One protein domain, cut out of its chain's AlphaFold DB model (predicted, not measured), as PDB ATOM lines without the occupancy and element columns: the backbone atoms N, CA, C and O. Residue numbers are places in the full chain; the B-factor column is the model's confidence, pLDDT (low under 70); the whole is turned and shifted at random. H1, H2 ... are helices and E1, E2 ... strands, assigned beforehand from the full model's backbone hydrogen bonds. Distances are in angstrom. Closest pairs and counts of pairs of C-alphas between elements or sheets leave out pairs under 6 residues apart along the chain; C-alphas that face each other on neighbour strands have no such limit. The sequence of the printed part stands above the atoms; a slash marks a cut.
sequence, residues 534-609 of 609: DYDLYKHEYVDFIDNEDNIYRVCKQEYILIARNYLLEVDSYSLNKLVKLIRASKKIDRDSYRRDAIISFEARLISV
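What this domain is: This is residues 534 to 609 of the 609 residues of an uncharacterized protein of Vagococcus fluvialis (UniProt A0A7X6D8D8). A small strand hairpin, E1 and E2, lies in the middle, with the helical hairpin H1 and H2 at one end of the longest axis and the long helix H3 at the other, apart from H1 and H2. The printed part has 76 residues, mostly helix, in the order E1, E2, H1, H2, H3; the sheet is antiparallel. It is loose and flat, radius of gyration of the C-alphas 14.3 A, spanning 41 by 32 by 16 A.

Where its parts are: Find C-alpha 542 at (-33.770, 41.986, -51.117), where E1, residues 542 to 546, begins. E2 is 552 to 556, H1 557 to 568, H2 575 to 585. H3 runs 25.9 A from 591 to C-alpha 608 at (-19.689, 54.501, -54.814).

How they stand to each other: Between E1 and E2, N 543 and O 555 are 2.7 A apart. H1 and H2 touch, closest at C-alphas Tyr 567 and Ser 575, 5.4 A, opposite ways at a shallow tilt of 26 degrees. In H1, H2 and H3 every O i to N i+4 pair is within hydrogen-bond range.

The domain as a whole: The farthest C-alphas, Ser 573 and Ile 607, are 42.5 A apart. The printed part has no cut and no long link. Look for pLDDT under 70 at residues 535 to 539 and 608 to 609.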
ATOM      1  N   ASP A 534     -24.398  44.603 -40.026       73.62
ATOM      2  CA  ASP A 534     -25.423  45.606 -39.705       73.62
ATOM      3  C   ASP A 534     -26.372  45.917 -40.893       73.62
ATOM      4  O   ASP A 534     -25.996  46.589 -41.851       73.62
ATOM      5  N   TYR A 535     -27.623  45.452 -40.808       64.75
ATOM      6  CA  TYR A 535     -28.727  45.642 -41.759       64.75
ATOM      7  C   TYR A 535     -28.959  47.092 -42.157       64.75
ATOM      8  O   TYR A 535     -29.220  47.363 -43.327       64.75
ATOM      9  N   ASP A 536     -28.802  48.025 -41.220       65.12
ATOM     10  CA  ASP A 536     -29.048  49.440 -41.488       65.12
ATOM     11  C   ASP A 536     -27.930  50.049 -42.360       65.12
ATOM     12  O   ASP A 536     -28.107  51.089 -43.005       65.12
ATOM     13  N   LEU A 537     -26.781  49.368 -42.452       62.59
ATOM     14  CA  LEU A 537     -25.662  49.739 -43.314       62.59
ATOM     15  C   LEU A 537     -25.712  49.054 -44.693       62.59
ATOM     16  O   LEU A 537     -25.073  49.555 -45.631       62.59
ATOM     17  N   TYR A 538     -26.499  47.985 -44.861       67.25
ATOM     18  CA  TYR A 538     -26.635  47.266 -46.132       67.25
ATOM     19  C   TYR A 538     -27.706  47.885 -47.035       67.25
ATOM     20  O   TYR A 538     -28.901  47.869 -46.752       67.25
ATOM     21  N   LYS A 539     -27.293  48.362 -48.213       62.06
ATOM     22  CA  LYS A 539     -28.218  48.605 -49.326       62.06
ATOM     23  C   LYS A 539     -28.306  47.340 -50.174       62.06
ATOM     24  O   LYS A 539     -27.651  47.260 -51.207       62.06
ATOM     25  N   HIS A 540     -29.102  46.359 -49.759       73.94
ATOM     26  CA  HIS A 540     -29.371  45.199 -50.609       73.94
ATOM     27  C   HIS A 540     -30.744  45.290 -51.289       73.94
ATOM     28  O   HIS A 540     -31.698  45.877 -50.770       73.94
ATOM     29  N   GLU A 541     -30.853  44.674 -52.465       85.25
ATOM     30  CA  GLU A 541     -32.069  44.658 -53.292       85.25
ATOM     31  C   GLU A 541     -33.128  43.662 -52.808       85.25
ATOM     32  O   GLU A 541     -34.141  43.464 -53.472       85.25
ATOM     33  N   TYR A 542     -32.911  43.035 -51.653       88.75
ATOM     34  CA  TYR A 542     -33.770  41.986 -51.117       88.75
ATOM     35  C   TYR A 542     -34.481  42.407 -49.826       88.75
ATOM     36  O   TYR A 542     -34.181  43.441 -49.236       88.75
ATOM     37  N   VAL A 543     -35.455  41.609 -49.413       89.19
ATOM     38  CA  VAL A 543     -36.042  41.561 -48.076       89.19
ATOM     39  C   VAL A 543     -35.900  40.115 -47.630       89.19
ATOM     40  O   VAL A 543     -36.344  39.201 -48.336       89.19
ATOM     41  N   ASP A 544     -35.236  39.911 -46.499       91.25
ATOM     42  CA  ASP A 544     -34.822  38.583 -46.065       91.25
ATOM     43  C   ASP A 544     -35.787  38.016 -45.025       91.25
ATOM     44  O   ASP A 544     -36.234  38.711 -44.111       91.25
ATOM     45  N   PHE A 545     -36.073  36.724 -45.139       92.12
ATOM     46  CA  PHE A 545     -36.906  35.976 -44.206       92.12
ATOM     47  C   PHE A 545     -36.140  34.773 -43.666       92.12
ATOM     48  O   PHE A 545     -35.316  34.200 -44.371       92.12
ATOM     49  N   ILE A 546     -36.425  34.372 -42.432       92.94
ATOM     50  CA  ILE A 546     -35.869  33.175 -41.796       92.94
ATOM     51  C   ILE A 546     -36.999  32.236 -41.379       92.94
ATOM     52  O   ILE A 546     -38.032  32.706 -40.901       92.94
ATOM     53  N   ASP A 547     -36.831  30.932 -41.581       92.69
ATOM     54  CA  ASP A 547     -37.771  29.916 -41.095       92.69
ATOM     55  C   ASP A 547     -37.366  29.345 -39.720       92.69
ATOM     56  O   ASP A 547     -36.348  29.717 -39.132       92.69
ATOM     57  N   ASN A 548     -38.168  28.418 -39.188       89.81
ATOM     58  CA  ASN A 548     -37.874  27.734 -37.923       89.81
ATOM     59  C   ASN A 548     -36.647  26.801 -37.996       89.81
ATOM     60  O   ASN A 548     -36.125  26.402 -36.956       89.81
ATOM     61  N   GLU A 549     -36.193  26.452 -39.200       89.06
ATOM     62  CA  GLU A 549     -35.006  25.631 -39.455       89.06
ATOM     63  C   GLU A 549     -33.750  26.482 -39.698       89.06
ATOM     64  O   GLU A 549     -32.715  25.954 -40.104       89.06
ATOM     65  N   ASP A 550     -33.816  27.790 -39.422       86.88
ATOM     66  CA  ASP A 550     -32.723  28.745 -39.596       86.88
ATOM     67  C   ASP A 550     -32.263  28.963 -41.056       86.88
ATOM     68  O   ASP A 550     -31.135  29.402 -41.314       86.88
ATOM     69  N   ASN A 551     -33.125  28.684 -42.030       90.38
ATOM     70  CA  ASN A 551     -32.853  28.904 -43.444       90.38
ATOM     71  C   ASN A 551     -33.228  30.333 -43.848       90.38
ATOM     72  O   ASN A 551     -34.321  30.794 -43.522       90.38
ATOM     73  N   ILE A 552     -32.353  31.018 -44.596       92.44
ATOM     74  CA  ILE A 552     -32.593  32.394 -45.052       92.44
ATOM     75  C   ILE A 552     -33.156  32.378 -46.479       92.44
ATOM     76  O   ILE A 552     -32.614  31.725 -47.371       92.44
ATOM     77  N   TYR A 553     -34.230  33.130 -46.692       93.69
ATOM     78  CA  TYR A 553     -34.974  33.265 -47.942       93.69
ATOM     79  C   TYR A 553     -34.945  34.720 -48.397       93.69
ATOM     80  O   TYR A 553     -35.227  35.613 -47.599       93.69
ATOM     81  N   ARG A 554     -34.630  34.969 -49.673       91.75
ATOM     82  CA  ARG A 554     -34.503  36.331 -50.215       91.75
ATOM     83  C   ARG A 554     -35.615  36.663 -51.195       91.75
ATOM     84  O   ARG A 554     -35.689  36.074 -52.271       91.75
ATOM     85  N   VAL A 555     -36.425  37.663 -50.871       91.88
ATOM     86  CA  VAL A 555     -37.444  38.200 -51.781       91.88
ATOM     87  C   VAL A 555     -36.948  39.512 -52.370       91.88
ATOM     88  O   VAL A 555     -36.416  40.335 -51.637       91.88
ATOM     89  N   CYS A 556     -37.119  39.744 -53.674       91.38
ATOM     90  CA  CYS A 556     -36.744  41.027 -54.266       91.38
ATOM     91  C   CYS A 556     -37.552  42.170 -53.626       91.38
ATOM     92  O   CYS A 556     -38.776  42.102 -53.492       91.38
ATOM     93  N   LYS A 557     -36.876  43.255 -53.251       90.00
ATOM     94  CA  LYS A 557     -37.461  44.434 -52.605       90.00
ATOM     95  C   LYS A 557     -38.542  45.083 -53.462       90.00
ATOM     96  O   LYS A 557     -39.556  45.511 -52.920       90.00
ATOM     97  N   GLN A 558     -38.369  45.115 -54.783       90.31
ATOM     98  CA  GLN A 558     -39.392  45.628 -55.699       90.31
ATOM     99  C   GLN A 558     -40.670  44.779 -55.647       90.31
ATOM    100  O   GLN A 558     -41.767  45.323 -55.539       90.31
ATOM    101  N   GLU A 559     -40.538  43.449 -55.646       91.56
ATOM    102  CA  GLU A 559     -41.678  42.530 -55.533       91.56
ATOM    103  C   GLU A 559     -42.349  42.630 -54.161       91.56
ATOM    104  O   GLU A 559     -43.578  42.659 -54.073       91.56
ATOM    105  N   TYR A 560     -41.554  42.736 -53.092       91.19
ATOM    106  CA  TYR A 560     -42.064  42.944 -51.740       91.19
ATOM    107  C   TYR A 560     -42.878  44.241 -51.649       91.19
ATOM    108  O   TYR A 560     -44.021  44.209 -51.192       91.19
ATOM    109  N   ILE A 561     -42.333  45.366 -52.130       90.38
ATOM    110  CA  ILE A 561     -43.018  46.670 -52.138       90.38
ATOM    111  C   ILE A 561     -44.295  46.603 -52.982       90.38
ATOM    112  O   ILE A 561     -45.327  47.122 -52.560       90.38
ATOM    113  N   LEU A 562     -44.263  45.928 -54.134       91.00
ATOM    114  CA  LEU A 562     -45.433  45.737 -54.990       91.00
ATOM    115  C   LEU A 562     -46.557  44.979 -54.265       91.00
ATOM    116  O   LEU A 562     -47.720  45.390 -54.305       91.00
ATOM    117  N   ILE A 563     -46.218  43.882 -53.583       91.38
ATOM    118  CA  ILE A 563     -47.185  43.085 -52.822       91.38
ATOM    119  C   ILE A 563     -47.689  43.865 -51.600       91.38
ATOM    120  O   ILE A 563     -48.889  43.866 -51.329       91.38
ATOM    121  N   ALA A 564     -46.799  44.566 -50.894       89.50
ATOM    122  CA  ALA A 564     -47.141  45.427 -49.766       89.50
ATOM    123  C   ALA A 564     -48.110  46.537 -50.175       89.50
ATOM    124  O   ALA A 564     -49.124  46.743 -49.512       89.50
ATOM    125  N   ARG A 565     -47.851  47.193 -51.309       92.44
ATOM    126  CA  ARG A 565     -48.731  48.205 -51.894       92.44
ATOM    127  C   ARG A 565     -50.118  47.635 -52.167       92.44
ATOM    128  O   ARG A 565     -51.099  48.187 -51.682       92.44
ATOM    129  N   ASN A 566     -50.210  46.533 -52.909       91.56
ATOM    130  CA  ASN A 566     -51.502  45.942 -53.276       91.56
ATOM    131  C   ASN A 566     -52.297  45.476 -52.047       91.56
ATOM    132  O   ASN A 566     -53.523  45.602 -52.009       91.56
ATOM    133  N   TYR A 567     -51.591  44.980 -51.032       90.94
ATOM    134  CA  TYR A 567     -52.173  44.616 -49.752       90.94
ATOM    135  C   TYR A 567     -52.703  45.833 -48.979       90.94
ATOM    136  O   TYR A 567     -53.826  45.793 -48.474       90.94
ATOM    137  N   LEU A 568     -51.917  46.912 -48.881       89.75
ATOM    138  CA  LEU A 568     -52.324  48.127 -48.175       89.75
ATOM    139  C   LEU A 568     -53.491  48.836 -48.865       89.75
ATOM    140  O   LEU A 568     -54.383  49.317 -48.172       89.75
ATOM    141  N   LEU A 569     -53.507  48.850 -50.200       89.62
ATOM    142  CA  LEU A 569     -54.603  49.398 -51.002       89.62
ATOM    143  C   LEU A 569     -55.858  48.502 -51.008       89.62
ATOM    144  O   LEU A 569     -56.860  48.863 -51.611       89.62
ATOM    145  N   GLU A 570     -55.815  47.331 -50.361       88.25
ATOM    146  CA  GLU A 570     -56.919  46.357 -50.308       88.25
ATOM    147  C   GLU A 570     -57.402  45.886 -51.695       88.25
ATOM    148  O   GLU A 570     -58.550  45.471 -51.876       88.25
ATOM    149  N   VAL A 571     -56.501  45.916 -52.679       86.75
ATOM    150  CA  VAL A 571     -56.784  45.549 -54.076       86.75
ATOM    151  C   VAL A 571     -56.697  44.042 -54.276       86.75
ATOM    152  O   VAL A 571     -57.430  43.479 -55.085       86.75
ATOM    153  N   ASP A 572     -55.840  43.374 -53.503       83.31
ATOM    154  CA  ASP A 572     -55.633  41.933 -53.584       83.31
ATOM    155  C   ASP A 572     -55.666  41.291 -52.188       83.31
ATOM    156  O   ASP A 572     -54.708  41.337 -51.409       83.31
ATOM    157  N   SER A 573     -56.784  40.625 -51.884       80.38
ATOM    158  CA  SER A 573     -56.980  39.880 -50.634       80.38
ATOM    159  C   SER A 573     -55.997  38.717 -50.456       80.38
ATOM    160  O   SER A 573     -55.820  38.223 -49.338       80.38
ATOM    161  N   TYR A 574     -55.346  38.273 -51.535       85.12
ATOM    162  CA  TYR A 574     -54.380  37.180 -51.532       85.12
ATOM    163  C   TYR A 574     -52.930  37.654 -51.465       85.12
ATOM    164  O   TYR A 574     -52.042  36.802 -51.427       85.12
ATOM    165  N   SER A 575     -52.664  38.960 -51.371       85.69
ATOM    166  CA  SER A 575     -51.299  39.499 -51.358       85.69
ATOM    167  C   SER A 575     -50.412  38.858 -50.285       85.69
ATOM    168  O   SER A 575     -49.279  38.478 -50.570       85.69
ATOM    169  N   LEU A 576     -50.944  38.599 -49.086       86.00
ATOM    170  CA  LEU A 576     -50.204  37.884 -48.038       86.00
ATOM    171  C   LEU A 576     -49.874  36.432 -48.434       86.00
ATOM    172  O   LEU A 576     -48.759  35.970 -48.214       86.00
ATOM    173  N   ASN A 577     -50.812  35.712 -49.057       89.00
ATOM    174  CA  ASN A 577     -50.566  34.346 -49.535       89.00
ATOM    175  C   ASN A 577     -49.585  34.334 -50.716       89.00
ATOM    176  O   ASN A 577     -48.783  33.409 -50.837       89.00
ATOM    177  N   LYS A 578     -49.640  35.353 -51.583       90.81
ATOM    178  CA  LYS A 578     -48.704  35.545 -52.693       90.81
ATOM    179  C   LYS A 578     -47.290  35.774 -52.169       90.81
ATOM    180  O   LYS A 578     -46.376  35.120 -52.656       90.81
ATOM    181  N   LEU A 579     -47.130  36.601 -51.133       90.50
ATOM    182  CA  LEU A 579     -45.844  36.803 -50.469       90.50
ATOM    183  C   LEU A 579     -45.321  35.509 -49.839       90.50
ATOM    184  O   LEU A 579     -44.182  35.142 -50.089       90.50
ATOM    185  N   VAL A 580     -46.152  34.755 -49.110       90.25
ATOM    186  CA  VAL A 580     -45.733  33.458 -48.536       90.25
ATOM    187  C   VAL A 580     -45.309  32.463 -49.624       90.25
ATOM    188  O   VAL A 580     -44.312  31.763 -49.462       90.25
ATOM    189  N   LYS A 581     -46.028  32.402 -50.753       92.50
ATOM    190  CA  LYS A 581     -45.632  31.575 -51.906       92.50
ATOM    191  C   LYS A 581     -44.309  32.040 -52.517       92.50
ATOM    192  O   LYS A 581     -43.491  31.196 -52.860       92.50
ATOM    193  N   LEU A 582     -44.103  33.352 -52.623       92.06
ATOM    194  CA  LEU A 582     -42.871  33.939 -53.144       92.06
ATOM    195  C   LEU A 582     -41.677  33.635 -52.232       92.06
ATOM    196  O   LEU A 582     -40.646  33.197 -52.726       92.06
ATOM    197  N   ILE A 583     -41.842  33.756 -50.910       91.12
ATOM    198  CA  ILE A 583     -40.823  33.371 -49.923       91.12
ATOM    199  C   ILE A 583     -40.466  31.889 -50.090       91.12
ATOM    200  O   ILE A 583     -39.294  31.560 -50.242       91.12
ATOM    201  N   ARG A 584     -41.465  30.997 -50.157       91.00
ATOM    202  CA  ARG A 584     -41.251  29.548 -50.355       91.00
ATOM    203  C   ARG A 584     -40.516  29.206 -51.648       91.00
ATOM    204  O   ARG A 584     -39.730  28.267 -51.661       91.00
ATOM    205  N   ALA A 585     -40.814  29.925 -52.728       91.31
ATOM    206  CA  ALA A 585     -40.194  29.719 -54.032       91.31
ATOM    207  C   ALA A 585     -38.825  30.407 -54.162       91.31
ATOM    208  O   ALA A 585     -38.096  30.141 -55.116       91.31
ATOM    209  N   SER A 586     -38.487  31.309 -53.236       91.31
ATOM    210  CA  SER A 586     -37.243  32.062 -53.292       91.31
ATOM    211  C   SER A 586     -36.024  31.186 -53.016       91.31
ATOM    212  O   SER A 586     -36.101  30.117 -52.405       91.31
ATOM    213  N   LYS A 587     -34.865  31.657 -53.482       86.94
ATOM    214  CA  LYS A 587     -33.598  30.963 -53.279       86.94
ATOM    215  C   LYS A 587     -33.283  30.900 -51.783       86.94
ATOM    216  O   LYS A 587     -33.132  31.934 -51.134       86.94
ATOM    217  N   LYS A 588     -33.128  29.678 -51.275       91.69
ATOM    218  CA  LYS A 588     -32.565  29.404 -49.951       91.69
ATOM    219  C   LYS A 588     -31.072  29.726 -49.957       91.69
ATOM    220  O   LYS A 588     -30.349  29.306 -50.863       91.69
ATOM    221  N   ILE A 589     -30.622  30.463 -48.951       90.31
ATOM    222  CA  ILE A 589     -29.232  30.877 -48.781       90.31
ATOM    223  C   ILE A 589     -28.777  30.462 -47.382       90.31
ATOM    224  O   ILE A 589     -29.471  30.689 -46.390       90.31
ATOM    225  N   ASP A 590     -27.621  29.810 -47.303       90.31
ATOM    226  CA  ASP A 590     -26.968  29.509 -46.033       90.31
ATOM    227  C   ASP A 590     -26.290  30.765 -45.451       90.31
ATOM    228  O   ASP A 590     -26.007  31.731 -46.161       90.31
ATOM    229  N   ARG A 591     -26.011  30.769 -44.145       86.44
ATOM    230  CA  ARG A 591     -25.461  31.944 -43.447       86.44
ATOM    231  C   ARG A 591     -24.100  32.406 -43.973       86.44
ATOM    232  O   ARG A 591     -23.835  33.609 -43.951       86.44
ATOM    233  N   ASP A 592     -23.258  31.493 -44.448       84.06
ATOM    234  CA  ASP A 592     -21.921  31.839 -44.935       84.06
ATOM    235  C   ASP A 592     -22.011  32.511 -46.304       84.06
ATOM    236  O   ASP A 592     -21.407  33.562 -46.533       84.06
ATOM    237  N   SER A 593     -22.838  31.963 -47.193       86.12
ATOM    238  CA  SER A 593     -23.196  32.612 -48.453       86.12
ATOM    239  C   SER A 593     -23.869  33.964 -48.216       86.12
ATOM    240  O   SER A 593     -23.504  34.941 -48.865       86.12
ATOM    241  N   TYR A 594     -24.768  34.058 -47.230       87.81
ATOM    242  CA  TYR A 594     -25.398  35.322 -46.855       87.81
ATOM    243  C   TYR A 594     -24.365  36.377 -46.443       87.81
ATOM    244  O   TYR A 594     -24.413  37.507 -46.928       87.81
ATOM    245  N   ARG A 595     -23.415  36.001 -45.577       85.12
ATOM    246  CA  ARG A 595     -22.335  36.885 -45.124       85.12
ATOM    247  C   ARG A 595     -21.458  37.349 -46.281       85.12
ATOM    248  O   ARG A 595     -21.163  38.537 -46.349       85.12
ATOM    249  N   ARG A 596     -21.059  36.448 -47.185       85.00
ATOM    250  CA  ARG A 596     -20.256  36.821 -48.363       85.00
ATOM    251  C   ARG A 596     -20.959  37.877 -49.206       85.00
ATOM    252  O   ARG A 596     -20.357  38.898 -49.515       85.00
ATOM    253  N   ASP A 597     -22.238  37.671 -49.503       84.88
ATOM    254  CA  ASP A 597     -23.019  38.627 -50.295       84.88
ATOM    255  C   ASP A 597     -23.154  39.986 -49.592       84.88
ATOM    256  O   ASP A 597     -23.049  41.033 -50.233       84.88
ATOM    257  N   ALA A 598     -23.360  39.983 -48.271       82.06
ATOM    258  CA  ALA A 598     -23.462  41.208 -47.484       82.06
ATOM    259  C   ALA A 598     -22.141  41.999 -47.475       82.06
ATOM    260  O   ALA A 598     -22.161  43.219 -47.639       82.06
ATOM    261  N   ILE A 599     -20.997  41.313 -47.355       79.88
ATOM    262  CA  ILE A 599     -19.663  41.934 -47.420       79.88
ATOM    263  C   ILE A 599     -19.430  42.562 -48.799       79.88
ATOM    264  O   ILE A 599     -19.101  43.744 -48.875       79.88
ATOM    265  N   ILE A 600     -19.699  41.822 -49.882       82.00
ATOM    266  CA  ILE A 600     -19.562  42.334 -51.257       82.00
ATOM    267  C   ILE A 600     -20.429  43.586 -51.460       82.00
ATOM    268  O   ILE A 600     -19.984  44.577 -52.041       82.00
ATOM    269  N   SER A 601     -21.667  43.572 -50.955       79.50
ATOM    270  CA  SER A 601     -22.577  44.721 -51.043       79.50
ATOM    271  C   SER A 601     -22.060  45.946 -50.281       79.50
ATOM    272  O   SER A 601     -22.215  47.075 -50.755       79.50
ATOM    273  N   PHE A 602     -21.438  45.744 -49.120       77.38
ATOM    274  CA  PHE A 602     -20.851  46.822 -48.327       77.38
ATOM    275  C   PHE A 602     -19.612  47.426 -48.995       77.38
ATOM    276  O   PHE A 602     -19.506  48.648 -49.095       77.38
ATOM    277  N   GLU A 603     -18.718  46.591 -49.521       79.25
ATOM    278  CA  GLU A 603     -17.534  47.043 -50.261       79.25
ATOM    279  C   GLU A 603     -17.919  47.836 -51.515       79.25
ATOM    280  O   GLU A 603     -17.378  48.916 -51.759       79.25
ATOM    281  N   ALA A 604     -18.926  47.376 -52.265       78.19
ATOM    282  CA  ALA A 604     -19.448  48.106 -53.421       78.19
ATOM    283  C   ALA A 604     -19.968  49.506 -53.046       78.19
ATOM    284  O   ALA A 604     -19.795  50.460 -53.808       78.19
ATOM    285  N   ARG A 605     -20.565  49.661 -51.853       74.19
ATOM    286  CA  ARG A 605     -21.011  50.965 -51.345       74.19
ATOM    287  C   ARG A 605     -19.833  51.901 -51.077       74.19
ATOM    288  O   ARG A 605     -19.935  53.070 -51.441       74.19
ATOM    289  N   LEU A 606     -18.746  51.409 -50.476       76.62
ATOM    290  CA  LEU A 606     -17.551  52.215 -50.187       76.62
ATOM    291  C   LEU A 606     -16.869  52.754 -51.452       76.62
ATOM    292  O   LEU A 606     -16.240  53.797 -51.389       76.62
ATOM    293  N   ILE A 607     -17.018  52.071 -52.590       77.81
ATOM    294  CA  ILE A 607     -16.490  52.523 -53.889       77.81
ATOM    295  C   ILE A 607     -17.388  53.604 -54.528       77.81
ATOM    296  O   ILE A 607     -16.923  54.405 -55.333       77.81
ATOM    297  N   SER A 608     -18.685  53.611 -54.202       64.50
ATOM    298  CA  SER A 608     -19.689  54.501 -54.814       64.50
ATOM    299  C   SER A 608     -19.861  55.869 -54.134       64.50
ATOM    300  O   SER A 608     -20.609  56.701 -54.648       64.50
ATOM    301  N   VAL A 609     -19.228  56.070 -52.975       56.84
ATOM    302  CA  VAL A 609     -19.221  57.315 -52.184       56.84
ATOM    303  C   VAL A 609     -17.865  57.974 -52.350       56.84
ATOM    304  O   VAL A 609     -17.851  59.207 -52.551       56.84
TER     305      VAL A 609